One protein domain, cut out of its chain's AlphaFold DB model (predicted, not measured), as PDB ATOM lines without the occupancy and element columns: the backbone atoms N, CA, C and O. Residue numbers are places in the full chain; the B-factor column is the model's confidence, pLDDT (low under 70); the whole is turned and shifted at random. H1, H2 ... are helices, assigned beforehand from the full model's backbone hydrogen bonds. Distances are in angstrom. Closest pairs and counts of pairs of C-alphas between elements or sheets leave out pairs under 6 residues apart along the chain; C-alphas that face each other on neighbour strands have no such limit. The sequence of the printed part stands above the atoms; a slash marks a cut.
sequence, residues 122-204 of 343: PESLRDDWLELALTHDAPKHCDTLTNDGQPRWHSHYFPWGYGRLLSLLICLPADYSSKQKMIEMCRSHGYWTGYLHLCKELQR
ATOM      1  N   PRO A 122     102.604 111.044  89.096       89.19
ATOM      2  CA  PRO A 122     103.297 110.664  90.343       89.19
ATOM      3  C   PRO A 122     104.102 111.802  91.004       89.19
ATOM      4  O   PRO A 122     104.486 112.765  90.341       89.19
ATOM      5  N   GLU A 123     104.453 111.648  92.291       87.50
ATOM      6  CA  GLU A 123     105.240 112.642  93.053       87.50
ATOM      7  C   GLU A 123     106.619 112.940  92.443       87.50
ATOM      8  O   GLU A 123     107.143 114.042  92.608       87.50
ATOM      9  N   SER A 124     107.191 111.992  91.690       87.88
ATOM     10  CA  SER A 124     108.475 112.161  90.998       87.88
ATOM     11  C   SER A 124     108.467 113.302  89.977       87.88
ATOM     12  O   SER A 124     109.525 113.843  89.675       87.88
ATOM     13  N   LEU A 125     107.289 113.717  89.487       91.81
ATOM     14  CA  LEU A 125     107.146 114.880  88.603       91.81
ATOM     15  C   LEU A 125     107.653 116.175  89.242       91.81
ATOM     16  O   LEU A 125     107.974 117.120  88.526       91.81
ATOM     17  N   ARG A 126     107.732 116.233  90.579       94.12
ATOM     18  CA  ARG A 126     108.252 117.400  91.294       94.12
ATOM     19  C   ARG A 126     109.674 117.715  90.854       94.12
ATOM     20  O   ARG A 126     109.966 118.876  90.590       94.12
ATOM     21  N   ASP A 127     110.521 116.694  90.759       93.81
ATOM     22  CA  ASP A 127     111.923 116.855  90.384       93.81
ATOM     23  C   ASP A 127     112.037 117.349  88.941       93.81
ATOM     24  O   ASP A 127     112.760 118.304  88.676       93.81
ATOM     25  N   ASP A 128     111.260 116.758  88.029       93.25
ATOM     26  CA  ASP A 128     111.248 117.141  86.615       93.25
ATOM     27  C   ASP A 128     110.798 118.596  86.427       93.25
ATOM     28  O   ASP A 128     111.360 119.334  85.619       93.25
ATOM     29  N   TRP A 129     109.766 119.023  87.160       95.56
ATOM     30  CA  TRP A 129     109.238 120.385  87.065       95.56
ATOM     31  C   TRP A 129     110.151 121.402  87.743       95.56
ATOM     32  O   TRP A 129     110.280 122.518  87.240       95.56
ATOM     33  N   LEU A 130     110.791 121.025  88.850       97.19
ATOM     34  CA  LEU A 130     111.765 121.863  89.539       97.19
ATOM     35  C   LEU A 130     113.014 122.068  88.677       97.19
ATOM     36  O   LEU A 130     113.387 123.212  88.447       97.19
ATOM     37  N   GLU A 131     113.600 121.002  88.132       96.25
ATOM     38  CA  GLU A 131     114.760 121.079  87.231       96.25
ATOM     39  C   GLU A 131     114.448 121.923  85.989       96.25
ATOM     40  O   GLU A 131     115.224 122.788  85.580       96.25
ATOM     41  N   LEU A 132     113.264 121.733  85.407       95.19
ATOM     42  CA  LEU A 132     112.830 122.516  84.259       95.19
ATOM     43  C   LEU A 132     112.686 124.009  84.599       95.19
ATOM     44  O   LEU A 132     113.114 124.860  83.823       95.19
ATOM     45  N   ALA A 133     112.116 124.343  85.759       96.56
ATOM     46  CA  ALA A 133     111.969 125.728  86.211       96.56
ATOM     47  C   ALA A 133     113.296 126.367  86.658       96.56
ATOM     48  O   ALA A 133     113.423 127.589  86.612       96.56
ATOM     49  N   LEU A 134     114.279 125.560  87.071       97.06
ATOM     50  CA  LEU A 134     115.631 126.013  87.405       97.06
ATOM     51  C   LEU A 134     116.510 126.245  86.166       97.06
ATOM     52  O   LEU A 134     117.529 126.923  86.254       97.06
ATOM     53  N   THR A 135     116.127 125.710  85.009       95.19
ATOM     54  CA  THR A 135     116.901 125.829  83.763       95.19
ATOM     55  C   THR A 135     116.293 126.823  82.778       95.19
ATOM     56  O   THR A 135     117.023 127.531  82.082       95.19
ATOM     57  N   HIS A 136     114.964 126.897  82.699       93.38
ATOM     58  CA  HIS A 136     114.267 127.752  81.745       93.38
ATOM     59  C   HIS A 136     113.993 129.150  82.317       93.38
ATOM     60  O   HIS A 136     113.462 129.282  83.418       93.38
ATOM     61  N   ASP A 137     114.346 130.196  81.561       92.31
ATOM     62  CA  ASP A 137     114.289 131.604  81.995       92.31
ATOM     63  C   ASP A 137     114.995 131.870  83.342       92.31
ATOM     64  O   ASP A 137     114.618 132.756  84.117       92.31
ATOM     65  N   ALA A 138     116.036 131.082  83.623       95.00
ATOM     66  CA  ALA A 138     116.907 131.260  84.772       95.00
ATOM     67  C   ALA A 138     117.946 132.373  84.518       95.00
ATOM     68  O   ALA A 138     118.321 132.630  83.365       95.00
ATOM     69  N   PRO A 139     118.456 133.024  85.581       95.38
ATOM     70  CA  PRO A 139     119.647 133.866  85.489       95.38
ATOM     71  C   PRO A 139     120.819 133.108  84.857       95.38
ATOM     72  O   PRO A 139     120.877 131.876  84.903       95.38
ATOM     73  N   LYS A 140     121.804 133.818  84.293       94.19
ATOM     74  CA  LYS A 140     122.989 133.116  83.789       94.19
ATOM     75  C   LYS A 140     123.722 132.496  84.971       94.19
ATOM     76  O   LYS A 140     123.894 133.129  86.005       94.19
ATOM     77  N   HIS A 141     124.257 131.296  84.780       93.56
ATOM     78  CA  HIS A 141     125.006 130.598  85.824       93.56
ATOM     79  C   HIS A 141     126.172 131.437  86.389       93.56
ATOM     80  O   HIS A 141     126.468 131.392  87.577       93.56
ATOM     81  N   CYS A 142     126.831 132.249  85.556       93.56
ATOM     82  CA  CYS A 142     127.899 133.148  86.002       93.56
ATOM     83  C   CYS A 142     127.412 134.347  86.828       93.56
ATOM     84  O   CYS A 142     128.243 135.015  87.433       93.56
ATOM     85  N   ASP A 143     126.113 134.636  86.832       93.81
ATOM     86  CA  ASP A 143     125.515 135.713  87.619       93.81
ATOM     87  C   ASP A 143     125.251 135.238  89.058       93.81
ATOM     88  O   ASP A 143     125.420 136.005  90.005       93.81
ATOM     89  N   THR A 144     124.913 133.955  89.238       96.12
ATOM     90  CA  THR A 144     124.554 133.387  90.547       96.12
ATOM     91  C   THR A 144     125.679 132.633  91.248       96.12
ATOM     92  O   THR A 144     125.728 132.609  92.481       96.12
ATOM     93  N   LEU A 145     126.605 132.052  90.482       95.69
ATOM     94  CA  LEU A 145     127.667 131.178  90.979       95.69
ATOM     95  C   LEU A 145     129.059 131.679  90.579       95.69
ATOM     96  O   LEU A 145     129.301 132.205  89.486       95.69
ATOM     97  N   THR A 146     130.009 131.498  91.488       93.56
ATOM     98  CA  THR A 146     131.446 131.596  91.213       93.56
ATOM     99  C   THR A 146     131.926 130.361  90.443       93.56
ATOM    100  O   THR A 146     131.219 129.357  90.347       93.56
ATOM    101  N   ASN A 147     133.149 130.407  89.906       89.88
ATOM    102  CA  ASN A 147     133.734 129.266  89.186       89.88
ATOM    103  C   ASN A 147     133.902 128.021  90.077       89.88
ATOM    104  O   ASN A 147     133.882 126.906  89.565       89.88
ATOM    105  N   ASP A 148     134.009 128.211  91.395       89.06
ATOM    106  CA  ASP A 148     134.131 127.141  92.393       89.06
ATOM    107  C   ASP A 148     132.765 126.663  92.931       89.06
ATOM    108  O   ASP A 148     132.692 125.942  93.930       89.06
ATOM    109  N   GLY A 149     131.662 127.097  92.310       89.38
ATOM    110  CA  GLY A 149     130.302 126.716  92.697       89.38
ATOM    111  C   GLY A 149     129.817 127.339  94.013       89.38
ATOM    112  O   GLY A 149     128.862 126.840  94.610       89.38
ATOM    113  N   GLN A 150     130.475 128.401  94.487       93.00
ATOM    114  CA  GLN A 150     130.017 129.180  95.644       93.00
ATOM    115  C   GLN A 150     129.070 130.310  95.209       93.00
ATOM    116  O   GLN A 150     129.268 130.856  94.117       93.00
ATOM    117  N   PRO A 151     128.097 130.697  96.049       95.50
ATOM    118  CA  PRO A 151     127.304 131.908  95.888       95.50
ATOM    119  C   PRO A 151     128.127 133.136  95.511       95.50
ATOM    120  O   PRO A 151     129.179 133.412  96.090       95.50
ATOM    121  N   ARG A 152     127.622 133.907  94.547       93.00
ATOM    122  CA  ARG A 152     128.103 135.269  94.316       93.00
ATOM    123  C   ARG A 152     127.428 136.239  95.269       93.00
ATOM    124  O   ARG A 152     126.266 136.064  95.632       93.00
ATOM    125  N   TRP A 153     128.149 137.299  95.596       89.94
ATOM    126  CA  TRP A 153     127.631 138.422  96.363       89.94
ATOM    127  C   TRP A 153     126.279 138.896  95.810       89.94
ATOM    128  O   TRP A 153     126.162 139.112  94.602       89.94
ATOM    129  N   HIS A 154     125.263 139.019  96.675       92.12
ATOM    130  CA  HIS A 154     123.914 139.493  96.328       92.12
ATOM    131  C   HIS A 154     123.186 138.698  95.226       92.12
ATOM    132  O   HIS A 154     122.191 139.154  94.662       92.12
ATOM    133  N   SER A 155     123.639 137.487  94.903       95.12
ATOM    134  CA  SER A 155     123.055 136.729  93.793       95.12
ATOM    135  C   SER A 155     121.650 136.180  94.055       95.12
ATOM    136  O   SER A 155     120.943 135.808  93.120       95.12
ATOM    137  N   HIS A 156     121.196 136.153  95.306       94.81
ATOM    138  CA  HIS A 156     119.820 135.787  95.650       94.81
ATOM    139  C   HIS A 156     118.783 136.813  95.170       94.81
ATOM    140  O   HIS A 156     117.600 136.483  95.115       94.81
ATOM    141  N   TYR A 157     119.211 138.019  94.779       94.44
ATOM    142  CA  TYR A 157     118.345 139.056  94.212       94.44
ATOM    143  C   TYR A 157     118.027 138.870  92.725       94.44
ATOM    144  O   TYR A 157     117.151 139.564  92.201       94.44
ATOM    145  N   PHE A 158     118.722 137.970  92.017       95.12
ATOM    146  CA  PHE A 158     118.447 137.771  90.597       95.12
ATOM    147  C   PHE A 158     117.016 137.255  90.383       95.12
ATOM    148  O   PHE A 158     116.595 136.306  91.049       95.12
ATOM    149  N   PRO A 159     116.254 137.850  89.448       94.06
ATOM    150  CA  PRO A 159     114.902 137.402  89.162       94.06
ATOM    151  C   PRO A 159     114.930 136.064  88.420       94.06
ATOM    152  O   PRO A 159     115.656 135.894  87.445       94.06
ATOM    153  N   TRP A 160     114.077 135.141  88.854       95.94
ATOM    154  CA  TRP A 160     113.847 133.859  88.190       95.94
ATOM    155  C   TRP A 160     112.538 133.921  87.411       95.94
ATOM    156  O   TRP A 160     111.518 134.306  87.992       95.94
ATOM    157  N   GLY A 161     112.537 133.512  86.136       94.00
ATOM    158  CA  GLY A 161     111.343 133.570  85.278       94.00
ATOM    159  C   GLY A 161     110.114 132.912  85.911       94.00
ATOM    160  O   GLY A 161     109.022 133.478  85.901       94.00
ATOM    161  N   TYR A 162     110.323 131.776  86.581       95.06
ATOM    162  CA  TYR A 162     109.287 131.012  87.281       95.06
ATOM    163  C   TYR A 162     109.437 131.053  88.811       95.06
ATOM    164  O   TYR A 162     109.032 130.118  89.498       95.06
ATOM    165  N   GLY A 163     109.986 132.136  89.379       95.38
ATOM    166  CA  GLY A 163     110.315 132.235  90.812       95.38
ATOM    167  C   GLY A 163     109.163 131.905  91.775       95.38
ATOM    168  O   GLY A 163     109.368 131.246  92.793       95.38
ATOM    169  N   ARG A 164     107.922 132.282  91.433       94.62
ATOM    170  CA  ARG A 164     106.734 131.935  92.240       94.62
ATOM    171  C   ARG A 164     106.442 130.436  92.224       94.62
ATOM    172  O   ARG A 164     106.153 129.861  93.269       94.62
ATOM    173  N   LEU A 165     106.519 129.812  91.052       96.44
ATOM    174  CA  LEU A 165     106.334 128.372  90.903       96.44
ATOM    175  C   LEU A 165     107.465 127.603  91.597       96.44
ATOM    176  O   LEU A 165     107.182 126.642  92.303       96.44
ATOM    177  N   LEU A 166     108.716 128.060  91.466       97.69
ATOM    178  CA  LEU A 166     109.877 127.504  92.167       97.69
ATOM    179  C   LEU A 166     109.685 127.518  93.687       97.69
ATOM    180  O   LEU A 166     109.862 126.491  94.335       97.69
ATOM    181  N   SER A 167     109.280 128.658  94.256       96.31
ATOM    182  CA  SER A 167     108.980 128.769  95.690       96.31
ATOM    183  C   SER A 167     107.896 127.773  96.119       96.31
ATOM    184  O   SER A 167     108.095 127.035  97.079       96.31
ATOM    185  N   LEU A 168     106.797 127.660  95.362       97.38
ATOM    186  CA  LEU A 168     105.746 126.683  95.662       97.38
ATOM    187  C   LEU A 168     106.247 125.237  95.579       97.38
ATOM    188  O   LEU A 168     105.963 124.462  96.486       97.38
ATOM    189  N   LEU A 169     106.995 124.871  94.532       97.50
ATOM    190  CA  LEU A 169     107.563 123.527  94.369       97.50
ATOM    191  C   LEU A 169     108.478 123.151  95.537       97.50
ATOM    192  O   LEU A 169     108.456 122.004  95.986       97.50
ATOM    193  N   ILE A 170     109.246 124.117  96.043       97.06
ATOM    194  CA  ILE A 170     110.132 123.929  97.190       97.06
ATOM    195  C   ILE A 170     109.355 123.755  98.492       97.06
ATOM    196  O   ILE A 170     109.669 122.837  99.247       97.06
ATOM    197  N   CYS A 171     108.322 124.566  98.723       96.06
ATOM    198  CA  CYS A 171     107.504 124.522  99.938       96.06
ATOM    199  C   CYS A 171     106.567 123.304 100.016       96.06
ATOM    200  O   CYS A 171     105.915 123.092 101.039       96.06
ATOM    201  N   LEU A 172     106.446 122.502  98.953       95.94
ATOM    202  CA  LEU A 172     105.629 121.292  98.995       95.94
ATOM    203  C   LEU A 172     106.160 120.295 100.037       95.94
ATOM    204  O   LEU A 172     107.378 120.132 100.176       95.94
ATOM    205  N   PRO A 173     105.268 119.564 100.727       93.94
ATOM    206  CA  PRO A 173     105.687 118.484 101.605       93.94
ATOM    207  C   PRO A 173     106.348 117.377 100.778       93.94
ATOM    208  O   PRO A 173     105.837 116.967  99.734       93.94
ATOM    209  N   ALA A 174     107.490 116.894 101.253       94.25
ATOM    210  CA  ALA A 174     108.232 115.802 100.643       94.25
ATOM    211  C   ALA A 174     109.007 115.042 101.723       94.25
ATOM    212  O   ALA A 174     109.228 115.561 102.820       94.25
ATOM    213  N   ASP A 175     109.413 113.814 101.420       94.62
ATOM    214  CA  ASP A 175     110.283 113.056 102.306       94.62
ATOM    215  C   ASP A 175     111.697 113.664 102.358       94.62
ATOM    216  O   ASP A 175     112.101 114.484 101.526       94.62
ATOM    217  N   TYR A 176     112.470 113.245 103.360       95.56
ATOM    218  CA  TYR A 176     113.821 113.759 103.578       95.56
ATOM    219  C   TYR A 176     114.726 113.554 102.354       95.56
ATOM    220  O   TYR A 176     115.491 114.449 102.000       95.56
ATOM    221  N   SER A 177     114.620 112.400 101.681       95.94
ATOM    222  CA  SER A 177     115.431 112.096 100.499       95.94
ATOM    223  C   SER A 177     115.121 113.040  99.338       95.94
ATOM    224  O   SER A 177     116.048 113.553  98.711       95.94
ATOM    225  N   SER A 178     113.842 113.314  99.063       95.38
ATOM    226  CA  SER A 178     113.472 114.272  98.016       95.38
ATOM    227  C   SER A 178     113.961 115.676  98.358       95.38
ATOM    228  O   SER A 178     114.558 116.334  97.512       95.38
ATOM    229  N   LYS A 179     113.804 116.128  99.611       96.94
ATOM    230  CA  LYS A 179     114.307 117.445 100.044       96.94
ATOM    231  C   LYS A 179     115.831 117.560  99.910       96.94
ATOM    232  O   LYS A 179     116.313 118.618  99.513       96.94
ATOM    233  N   GLN A 180     116.582 116.483 100.164       97.25
ATOM    234  CA  GLN A 180     118.034 116.432  99.928       97.25
ATOM    235  C   GLN A 180     118.398 116.571  98.442       97.25
ATOM    236  O   GLN A 180     119.318 117.302  98.085       97.25
ATOM    237  N   LYS A 181     117.635 115.945  97.548       97.38
ATOM    238  CA  LYS A 181     117.831 116.138  96.108       97.38
ATOM    239  C   LYS A 181     117.489 117.571  95.679       97.38
ATOM    240  O   LYS A 181     118.217 118.185  94.905       97.38
ATOM    241  N   MET A 182     116.413 118.138  96.225       98.12
ATOM    242  CA  MET A 182     115.984 119.509  95.931       98.12
ATOM    243  C   MET A 182     117.026 120.550  96.347       98.12
ATOM    244  O   MET A 182     117.263 121.500  95.601       98.12
ATOM    245  N   ILE A 183     117.672 120.375  97.505       98.06
ATOM    246  CA  ILE A 183     118.700 121.316  97.973       98.06
ATOM    247  C   ILE A 183     119.955 121.250  97.094       98.06
ATOM    248  O   ILE A 183     120.545 122.288  96.800       98.06
ATOM    249  N   GLU A 184     120.326 120.066  96.598       97.81
ATOM    250  CA  GLU A 184     121.420 119.901  95.633       97.81
ATOM    251  C   GLU A 184     121.104 120.556  94.279       97.81
ATOM    252  O   GLU A 184     121.954 121.262  93.726       97.81
ATOM    253  N   MET A 185     119.873 120.406  93.775       97.88
ATOM    254  CA  MET A 185     119.413 121.096  92.560       97.88
ATOM    255  C   MET A 185     119.459 122.620  92.742       97.88
ATOM    256  O   MET A 185     120.075 123.322  91.945       97.88
ATOM    257  N   CYS A 186     118.907 123.153  93.839       98.06
ATOM    258  CA  CYS A 186     118.942 124.598  94.097       98.06
ATOM    259  C   CYS A 186     120.376 125.133  94.181       98.06
ATOM    260  O   CYS A 186     120.670 126.187  93.623       98.06
ATOM    261  N   ARG A 187     121.284 124.402  94.841       97.62
ATOM    262  CA  ARG A 187     122.695 124.789  94.957       97.62
ATOM    263  C   ARG A 187     123.402 124.806  93.604       97.62
ATOM    264  O   ARG A 187     124.106 125.764  93.307       97.62
ATOM    265  N   SER A 188     123.239 123.749  92.811       97.06
ATOM    266  CA  SER A 188     123.925 123.600  91.520       97.06
ATOM    267  C   SER A 188     123.453 124.603  90.468       97.06
ATOM    268  O   SER A 188     124.261 125.029  89.650       97.06
ATOM    269  N   HIS A 189     122.191 125.037  90.530       97.44
ATOM    270  CA  HIS A 189     121.647 126.084  89.655       97.44
ATOM    271  C   HIS A 189     121.790 127.509  90.228       97.44
ATOM    272  O   HIS A 189     121.539 128.492  89.533       97.44
ATOM    273  N   GLY A 190     122.207 127.654  91.490       97.12
ATOM    274  CA  GLY A 190     122.370 128.954  92.151       97.12
ATOM    275  C   GLY A 190     121.050 129.612  92.570       97.12
ATOM    276  O   GLY A 190     120.964 130.837  92.657       97.12
ATOM    277  N   TYR A 191     120.006 128.819  92.825       97.94
ATOM    278  CA  TYR A 191     118.734 129.297  93.369       97.94
ATOM    279  C   TYR A 191     118.794 129.404  94.897       97.94
ATOM    280  O   TYR A 191     118.341 128.528  95.640       97.94
ATOM    281  N   TRP A 192     119.393 130.492  95.378       97.38
ATOM    282  CA  TRP A 192     119.777 130.633  96.784       97.38
ATOM    283  C   TRP A 192     118.618 130.774  97.768       97.38
ATOM    284  O   TRP A 192     118.689 130.218  98.858       97.38
ATOM    285  N   THR A 193     117.534 131.452  97.399       96.06
ATOM    286  CA  THR A 193     116.343 131.565  98.261       96.06
ATOM    287  C   THR A 193     115.722 130.192  98.521       96.06
ATOM    288  O   THR A 193     115.412 129.850  99.662       96.06
ATOM    289  N   GLY A 194     115.628 129.361  97.479       97.06
ATOM    290  CA  GLY A 194     115.206 127.969  97.588       97.06
ATOM    291  C   GLY A 194     116.172 127.106  98.398       97.06
ATOM    292  O   GLY A 194     115.744 126.348  99.269       97.06
ATOM    293  N   TYR A 195     117.477 127.260  98.159       98.00
ATOM    294  CA  TYR A 195     118.519 126.560  98.910       98.00
ATOM    295  C   TYR A 195     118.451 126.865 100.415       98.00
ATOM    296  O   TYR A 195     118.425 125.941 101.224       98.00
ATOM    297  N   LEU A 196     118.357 128.143 100.798       97.56
ATOM    298  CA  LEU A 196     118.285 128.569 102.200       97.56
ATOM    299  C   LEU A 196     117.013 128.075 102.893       97.56
ATOM    300  O   LEU A 196     117.079 127.601 104.029       97.56
ATOM    301  N   HIS A 197     115.872 128.114 102.199       96.56
ATOM    302  CA  HIS A 197     114.630 127.532 102.703       96.56
ATOM    303  C   HIS A 197     114.801 126.035 103.008       96.56
ATOM    304  O   HIS A 197     114.464 125.572 104.098       96.56
ATOM    305  N   LEU A 198     115.400 125.279 102.085       97.56
ATOM    306  CA  LEU A 198     115.651 123.850 102.276       97.56
ATOM    307  C   LEU A 198     116.693 123.578 103.369       97.56
ATOM    308  O   LEU A 198     116.540 122.612 104.113       97.56
ATOM    309  N   CYS A 199     117.715 124.426 103.536       97.38
ATOM    310  CA  CYS A 199     118.626 124.337 104.681       97.38
ATOM    311  C   CYS A 199     117.873 124.469 106.008       97.38
ATOM    312  O   CYS A 199     118.154 123.712 106.938       97.38
ATOM    313  N   LYS A 200     116.928 125.416 106.097       94.56
ATOM    314  CA  LYS A 200     116.095 125.637 107.288       94.56
ATOM    315  C   LYS A 200     115.233 124.411 107.585       94.56
ATOM    316  O   LYS A 200     115.252 123.927 108.715       94.56
ATOM    317  N   GLU A 201     114.546 123.861 106.584       94.94
ATOM    318  CA  GLU A 201     113.733 122.646 106.750       94.94
ATOM    319  C   GLU A 201     114.573 121.418 107.147       94.94
ATOM    320  O   GLU A 201     114.190 120.662 108.039       94.94
ATOM    321  N   LEU A 202     115.744 121.240 106.527       96.56
ATOM    322  CA  LEU A 202     116.652 120.111 106.769       96.56
ATOM    323  C   LEU A 202     117.568 120.297 107.991       96.56
ATOM    324  O   LEU A 202     118.421 119.445 108.238       96.56
ATOM    325  N   GLN A 203     117.422 121.395 108.742       95.19
ATOM    326  CA  GLN A 203     118.265 121.747 109.895       95.19
ATOM    327  C   GLN A 203     119.772 121.847 109.567       95.19
ATOM    328  O   GLN A 203     120.629 121.633 110.424       95.19
ATOM    329  N   ARG A 204     120.129 122.225 108.333       96.44
ATOM    330  CA  ARG A 204     121.520 122.425 107.868       96.44
ATOM    331  C   ARG A 204     122.000 123.850 108.168       96.44
ATOM    332  O   ARG A 204     122.375 124.602 107.269       96.44
TER     333      ARG A 204
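AT A GLANCE: This is residues 122 to 204 of the 343 residues of an uncharacterized protein of Oryzias javanicus (UniProt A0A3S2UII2). Four helices, H1, H3, H5 and H4, stand round a small bundle in that order, each touching the next and H4 touching H1 again, with H1 and H4 running one way and H3 and H5 the other. The short helix H2 and a long stretch with no named element, residues 145 to 162, lie at the end of the bundle where H1 and H4 finish and H3 and H5 begin. The printed part has 83 residues with five named helices, H1 to H5 in order along the chain, and no named strand; the class is all helix. It is compact, with a radius of gyration of the C-alphas of 12.0 A, and its C-alphas span 34 by 27 by 19 A.

IN THESE COORDINATES: H1 is residues 125 to 135, 15.4 A from first to last C-alpha, and begins at C-alpha 125 at (107.146, 114.880, 88.603). H2 is residues 141 to 144, 5.5 A. H3 is residues 163 to 171, 12.3 A. H4, the longest helix, is residues 176 to 189, 20.2 A, and ends at C-alpha 189 at (121.647, 126.084, 89.655). H5 is residues 192 to 201, 14.1 A, and ends at C-alpha 201 at (113.733, 122.646, 106.750).

HOW THE PARTS SIT: H1 touches H3, closest at the C-alphas of Leu 130 and Leu 166, 6.5 A apart; they run opposite ways at a tilt of 36 degrees, only just steep. H1 touches H4 at Leu 134 and His 189, whose C-alphas are the closest at 6.4 A, the same way at a shallow tilt of 14 degrees. H3 touches H5, with the closest C-alphas those of Ile 170 and Gly 194, 6.5 A apart, the same way at a shallow tilt of 16 degrees. H4 and H5 form a helical hairpin: they touch, closest at the C-alphas of Cys 186 and Tyr 195, 5.2 A apart, and run opposite ways at a shallow tilt of 21 degrees. H3 and H4 are close but not clearly touching, with the closest C-alphas, those of Ile 170 and Met 182, 7.4 A apart. H1 and H5 are apart. H2 touches no helix; it is near H4, where the closest C-alphas, those of His 141 and His 189, are 6.8 A apart. In H1, H3, H4 and H5 every O i to N i+4 pair is within hydrogen-bond range, and H2 is too short for such a pair.

THE WHOLE: The two C-alphas farthest apart, those of Pro 122 and Trp 153, are 37.4 A apart. The link from H2 to H3, 18 residues, is long; the other links are tight. The printed part has no cut. Its mean pLDDT is 95.1, and no printed residue is under 70.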